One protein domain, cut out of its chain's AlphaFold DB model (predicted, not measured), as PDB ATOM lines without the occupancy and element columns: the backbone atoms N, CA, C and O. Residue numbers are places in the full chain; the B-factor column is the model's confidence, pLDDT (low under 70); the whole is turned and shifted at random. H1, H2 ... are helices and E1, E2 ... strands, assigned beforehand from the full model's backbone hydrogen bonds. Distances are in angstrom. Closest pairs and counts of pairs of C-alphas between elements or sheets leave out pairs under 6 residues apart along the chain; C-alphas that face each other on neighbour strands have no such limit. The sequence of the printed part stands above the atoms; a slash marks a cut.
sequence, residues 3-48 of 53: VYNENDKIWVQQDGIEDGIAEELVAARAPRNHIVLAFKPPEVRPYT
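This is residues 3 to 48 of the 53 residues of an uncharacterized protein of Blastocatellia bacterium (UniProt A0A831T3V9). With little regular structure, the model is a small three-stranded sheet, E1, E2 and E3, with one short helix, H1, over one face, and the named elements hold only 18 of the 46 printed residues. The 46 printed residues run E1, E2, H1, E3; the sheet's order is E1, E2, E3, mixed. The class is mixed, with 18 residues in named elements; the whole is compact, radius of gyration of the C-alphas 10.0 A, spans 26 by 25 by 18 A.

E1, residues 3 to 6, and E2, residues 9 to 12, form an antiparallel hairpin, with N 9 and O 6 at 3.0 A. E3, residues 35 to 37, is parallel to E2, with N 36 and O 10 at 2.8 A. H1, residues 21 to 27, has every O i to N i+4 pair within hydrogen-bond range. H1 is on the sheet; its closest C-alphas to E3 are Ala 22 and Ile 35, 7.4 A. E2, H1 and E3 make a strand-helix-strand unit, parallel strands joined through a helix, with a right-handed crossover.

E1 begins at C-alpha 3 (-34.281, 10.462, -53.635). E2 and H1 are each 9.7 A long, and E3 ends at C-alpha 37 (-28.934, 11.712, -44.880).

The printed part has no cut and no long link. Residues 3 to 5 and 14 to 20 have pLDDT under 70.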
ATOM      1  N   VAL A   3     -33.859  11.471 -54.608       64.50
ATOM      2  CA  VAL A   3     -34.281  10.462 -53.635       64.50
ATOM      3  C   VAL A   3     -34.297   9.126 -54.361       64.50
ATOM      4  O   VAL A   3     -34.881   9.023 -55.438       64.50
ATOM      5  N   TYR A   4     -33.631   8.128 -53.798       67.88
ATOM      6  CA  TYR A   4     -33.608   6.769 -54.328       67.88
ATOM      7  C   TYR A   4     -33.985   5.788 -53.229       67.88
ATOM      8  O   TYR A   4     -33.715   6.030 -52.050       67.88
ATOM      9  N   ASN A   5     -34.643   4.709 -53.646       68.00
ATOM     10  CA  ASN A   5     -34.947   3.576 -52.795       68.00
ATOM     11  C   ASN A   5     -33.868   2.514 -53.031       68.00
ATOM     12  O   ASN A   5     -33.814   1.916 -54.105       68.00
ATOM     13  N   GLU A   6     -32.987   2.330 -52.054       71.69
ATOM     14  CA  GLU A   6     -31.995   1.257 -52.037       71.69
ATOM     15  C   GLU A   6     -32.105   0.540 -50.691       71.69
ATOM     16  O   GLU A   6     -32.089   1.191 -49.647       71.69
ATOM     17  N   ASN A   7     -32.234  -0.790 -50.707       74.75
ATOM     18  CA  ASN A   7     -32.412  -1.613 -49.502       74.75
ATOM     19  C   ASN A   7     -33.600  -1.184 -48.616       74.75
ATOM     20  O   ASN A   7     -33.496  -1.214 -47.390       74.75
ATOM     21  N   ASP A   8     -34.715  -0.774 -49.233       77.88
ATOM     22  CA  ASP A   8     -35.921  -0.276 -48.549       77.88
ATOM     23  C   ASP A   8     -35.711   1.050 -47.784       77.88
ATOM     24  O   ASP A   8     -36.498   1.436 -46.913       77.88
ATOM     25  N   LYS A   9     -34.630   1.769 -48.116       79.06
ATOM     26  CA  LYS A   9     -34.242   3.033 -47.490       79.06
ATOM     27  C   LYS A   9     -34.257   4.173 -48.488       79.06
ATOM     28  O   LYS A   9     -33.896   4.032 -49.653       79.06
ATOM     29  N   ILE A  10     -34.663   5.326 -47.984       83.31
ATOM     30  CA  ILE A  10     -34.775   6.603 -48.669       83.31
ATOM     31  C   ILE A  10     -33.470   7.357 -48.460       83.31
ATOM     32  O   ILE A  10     -33.183   7.835 -47.364       83.31
ATOM     33  N   TRP A  11     -32.683   7.506 -49.514       83.00
ATOM     34  CA  TRP A  11     -31.422   8.232 -49.429       83.00
ATOM     35  C   TRP A  11     -31.570   9.660 -49.940       83.00
ATOM     36  O   TRP A  11     -31.935   9.897 -51.092       83.00
ATOM     37  N   VAL A  12     -31.235  10.622 -49.086       81.56
ATOM     38  CA  VAL A  12     -31.273  12.052 -49.397       81.56
ATOM     39  C   VAL A  12     -29.848  12.524 -49.675       81.56
ATOM     40  O   VAL A  12     -29.055  12.690 -48.753       81.56
ATOM     41  N   GLN A  13     -29.495  12.717 -50.949       72.25
ATOM     42  CA  GLN A  13     -28.139  13.139 -51.358       72.25
ATOM     43  C   GLN A  13     -27.959  14.647 -51.530       72.25
ATOM     44  O   GLN A  13     -26.834  15.135 -51.526       72.25
ATOM     45  N   GLN A  14     -29.046  15.394 -51.694       67.12
ATOM     46  CA  GLN A  14     -28.998  16.847 -51.780       67.12
ATOM     47  C   GLN A  14     -30.342  17.395 -51.335       67.12
ATOM     48  O   GLN A  14     -31.373  17.112 -51.949       67.12
ATOM     49  N   ASP A  15     -30.281  18.155 -50.257       63.12
ATOM     50  CA  ASP A  15     -31.424  18.707 -49.552       63.12
ATOM     51  C   ASP A  15     -31.853  20.061 -50.142       63.12
ATOM     52  O   ASP A  15     -33.029  20.269 -50.398       63.12
ATOM     53  N   GLY A  16     -30.911  20.921 -50.548       60.66
ATOM     54  CA  GLY A  16     -31.207  22.137 -51.325       60.66
ATOM     55  C   GLY A  16     -32.090  23.178 -50.619       60.66
ATOM     56  O   GLY A  16     -32.411  24.189 -51.237       60.66
ATOM     57  N   ILE A  17     -32.456  22.937 -49.361       62.50
ATOM     58  CA  ILE A  17     -33.296  23.765 -48.497       62.50
ATOM     59  C   ILE A  17     -32.520  23.958 -47.186       62.50
ATOM     60  O   ILE A  17     -31.816  23.051 -46.760       62.50
ATOM     61  N   GLU A  18     -32.593  25.135 -46.564       60.00
ATOM     62  CA  GLU A  18     -31.889  25.394 -45.293       60.00
ATOM     63  C   GLU A  18     -32.407  24.525 -44.133       60.00
ATOM     64  O   GLU A  18     -31.613  24.089 -43.299       60.00
ATOM     65  N   ASP A  19     -33.713  24.240 -44.104       60.84
ATOM     66  CA  ASP A  19     -34.382  23.513 -43.016       60.84
ATOM     67  C   ASP A  19     -34.292  21.977 -43.094       60.84
ATOM     68  O   ASP A  19     -34.524  21.303 -42.090       60.84
ATOM     69  N   GLY A  20     -33.920  21.384 -44.234       67.06
ATOM     70  CA  GLY A  20     -33.840  19.927 -44.359       67.06
ATOM     71  C   GLY A  20     -35.143  19.224 -44.766       67.06
ATOM     72  O   GLY A  20     -36.055  19.059 -43.963       67.06
ATOM     73  N   ILE A  21     -35.182  18.614 -45.955       73.88
ATOM     74  CA  ILE A  21     -36.292  17.772 -46.448       73.88
ATOM     75  C   ILE A  21     -36.530  16.506 -45.608       73.88
ATOM     76  O   ILE A  21     -37.530  15.804 -45.763       73.88
ATOM     77  N   ALA A  22     -35.600  16.188 -44.709       72.44
ATOM     78  CA  ALA A  22     -35.699  15.052 -43.810       72.44
ATOM     79  C   ALA A  22     -36.940  15.139 -42.906       72.44
ATOM     80  O   ALA A  22     -37.614  14.131 -42.705       72.44
ATOM     81  N   GLU A  23     -37.277  16.332 -42.413       74.62
ATOM     82  CA  GLU A  23     -38.470  16.538 -41.584       74.62
ATOM     83  C   GLU A  23     -39.760  16.505 -42.416       74.62
ATOM     84  O   GLU A  23     -40.773  15.978 -41.963       74.62
ATOM     85  N   GLU A  24     -39.720  16.954 -43.672       76.94
ATOM     86  CA  GLU A  24     -40.841  16.823 -44.615       76.94
ATOM     87  C   GLU A  24     -41.144  15.360 -44.954       76.94
ATOM     88  O   GLU A  24     -42.306  14.955 -44.992       76.94
ATOM     89  N   LEU A  25     -40.110  14.532 -45.129       77.12
ATOM     90  CA  LEU A  25     -40.276  13.088 -45.301       77.12
ATOM     91  C   LEU A  25     -40.927  12.459 -44.063       77.12
ATOM     92  O   LEU A  25     -41.837  11.640 -44.192       77.12
ATOM     93  N   VAL A  26     -40.521  12.882 -42.865       78.19
ATOM     94  CA  VAL A  26     -41.145  12.439 -41.609       78.19
ATOM     95  C   VAL A  26     -42.606  12.887 -41.528       78.19
ATOM     96  O   VAL A  26     -43.472  12.078 -41.191       78.19
ATOM     97  N   ALA A  27     -42.911  14.133 -41.899       79.19
ATOM     98  CA  ALA A  27     -44.277  14.653 -41.973       79.19
ATOM     99  C   ALA A  27     -45.136  13.894 -43.003       79.19
ATOM    100  O   ALA A  27     -46.321  13.649 -42.772       79.19
ATOM    101  N   ALA A  28     -44.522  13.422 -44.090       79.06
ATOM    102  CA  ALA A  28     -45.125  12.539 -45.087       79.06
ATOM    103  C   ALA A  28     -45.240  11.068 -44.628       79.06
ATOM    104  O   ALA A  28     -45.566  10.194 -45.433       79.06
ATOM    105  N   ARG A  29     -45.035  10.791 -43.330       81.56
ATOM    106  CA  ARG A  29     -45.093   9.469 -42.680       81.56
ATOM    107  C   ARG A  29     -43.956   8.512 -43.042       81.56
ATOM    108  O   ARG A  29     -44.085   7.313 -42.798       81.56
ATOM    109  N   ALA A  30     -42.834   9.002 -43.567       81.00
ATOM    110  CA  ALA A  30     -41.648   8.169 -43.702       81.00
ATOM    111  C   ALA A  30     -40.984   7.973 -42.323       81.00
ATOM    112  O   ALA A  30     -40.674   8.948 -41.632       81.00
ATOM    113  N   PRO A  31     -40.745   6.728 -41.885       81.62
ATOM    114  CA  PRO A  31     -40.059   6.485 -40.626       81.62
ATOM    115  C   PRO A  31     -38.605   6.967 -40.715       81.62
ATOM    116  O   PRO A  31     -37.880   6.611 -41.641       81.62
ATOM    117  N   ARG A  32     -38.145   7.722 -39.706       81.38
ATOM    118  CA  ARG A  32     -36.761   8.242 -39.617       81.38
ATOM    119  C   ARG A  32     -35.696   7.157 -39.794       81.38
ATOM    120  O   ARG A  32     -34.648   7.408 -40.378       81.38
ATOM    121  N   ASN A  33     -35.995   5.936 -39.345       83.12
ATOM    122  CA  ASN A  33     -35.094   4.789 -39.443       83.12
ATOM    123  C   ASN A  33     -34.937   4.226 -40.873       83.12
ATOM    124  O   ASN A  33     -34.132   3.327 -41.094       83.12
ATOM    125  N   HIS A  34     -35.705   4.732 -41.839       84.50
ATOM    126  CA  HIS A  34     -35.568   4.395 -43.257       84.50
ATOM    127  C   HIS A  34     -34.973   5.549 -44.069       84.50
ATOM    128  O   HIS A  34     -34.743   5.382 -45.257       84.50
ATOM    129  N   ILE A  35     -34.709   6.713 -43.468       85.50
ATOM    130  CA  ILE A  35     -34.157   7.873 -44.171       85.50
ATOM    131  C   ILE A  35     -32.659   7.973 -43.877       85.50
ATOM    132  O   ILE A  35     -32.271   8.115 -42.721       85.50
ATOM    133  N   VAL A  36     -31.824   7.933 -44.914       85.88
ATOM    134  CA  VAL A  36     -30.373   8.148 -44.826       85.88
ATOM    135  C   VAL A  36     -30.043   9.552 -45.335       85.88
ATOM    136  O   VAL A  36     -30.267   9.868 -46.507       85.88
ATOM    137  N   LEU A  37     -29.449  10.394 -44.484       85.81
ATOM    138  CA  LEU A  37     -28.934  11.712 -44.880       85.81
ATOM    139  C   LEU A  37     -27.569  11.568 -45.559       85.81
ATOM    140  O   LEU A  37     -26.512  11.803 -44.973       85.81
ATOM    141  N   ALA A  38     -27.590  11.149 -46.819       82.88
ATOM    142  CA  ALA A  38     -26.403  10.801 -47.588       82.88
ATOM    143  C   ALA A  38     -25.464  11.993 -47.847       82.88
ATOM    144  O   ALA A  38     -24.256  11.791 -47.963       82.88
ATOM    145  N   PHE A  39     -25.998  13.220 -47.873       82.06
ATOM    146  CA  PHE A  39     -25.216  14.458 -47.997       82.06
ATOM    147  C   PHE A  39     -24.353  14.769 -46.765       82.06
ATOM    148  O   PHE A  39     -23.419  15.566 -46.846       82.06
ATOM    149  N   LYS A  40     -24.664  14.164 -45.613       82.88
ATOM    150  CA  LYS A  40     -23.850  14.281 -44.407       82.88
ATOM    151  C   LYS A  40     -22.718  13.237 -44.439       82.88
ATOM    152  O   LYS A  40     -22.972  12.082 -44.816       82.88
ATOM    153  N   PRO A  41     -21.491  13.598 -44.011       83.31
ATOM    154  CA  PRO A  41     -20.395  12.646 -43.841       83.31
ATOM    155  C   PRO A  41     -20.812  11.429 -42.993       83.31
ATOM    156  O   PRO A  41     -21.557  11.605 -42.027       83.31
ATOM    157  N   PRO A  42     -20.347  10.202 -43.297       85.25
ATOM    158  CA  PRO A  42     -20.749   8.991 -42.571       85.25
ATOM    159  C   PRO A  42     -20.555   9.081 -41.053       85.25
ATOM    160  O   PRO A  42     -21.396   8.624 -40.288       85.25
ATOM    161  N   GLU A  43     -19.480   9.737 -40.633       86.69
ATOM    162  CA  GLU A  43     -19.097   9.977 -39.240       86.69
ATOM    163  C   GLU A  43     -20.085  10.856 -38.460       86.69
ATOM    164  O   GLU A  43     -20.200  10.695 -37.249       86.69
ATOM    165  N   VAL A  44     -20.851  11.732 -39.125       84.06
ATOM    166  CA  VAL A  44     -21.845  12.576 -38.439       84.06
ATOM    167  C   VAL A  44     -23.255  11.980 -38.438       84.06
ATOM    168  O   VAL A  44     -24.080  12.372 -37.616       84.06
ATOM    169  N   ARG A  45     -23.548  11.022 -39.332       84.38
ATOM    170  CA  ARG A  45     -24.888  10.422 -39.492       84.38
ATOM    171  C   ARG A  45     -25.471   9.844 -38.192       84.38
ATOM    172  O   ARG A  45     -26.643  10.129 -37.939       84.38
ATOM    173  N   PRO A  46     -24.703   9.143 -37.327       85.25
ATOM    174  CA  PRO A  46     -25.221   8.623 -36.057       85.25
ATOM    175  C   PRO A  46     -25.790   9.703 -35.127       85.25
ATOM    176  O   PRO A  46     -26.666   9.417 -34.319       85.25
ATOM    177  N   TYR A  47     -25.326  10.950 -35.252       84.19
ATOM    178  CA  TYR A  47     -25.749  12.067 -34.401       84.19
ATOM    179  C   TYR A  47     -26.953  12.836 -34.957       84.19
ATOM    180  O   TYR A  47     -27.421  13.780 -34.329       84.19
ATOM    181  N   THR A  48     -27.457  12.461 -36.134       79.56
ATOM    182  CA  THR A  48     -28.570  13.170 -36.789       79.56
ATOM    183  C   THR A  48     -29.948  12.660 -36.367       79.56
ATOM    184  O   THR A  48     -30.948  13.306 -36.657       79.56
TER     185      THR A  48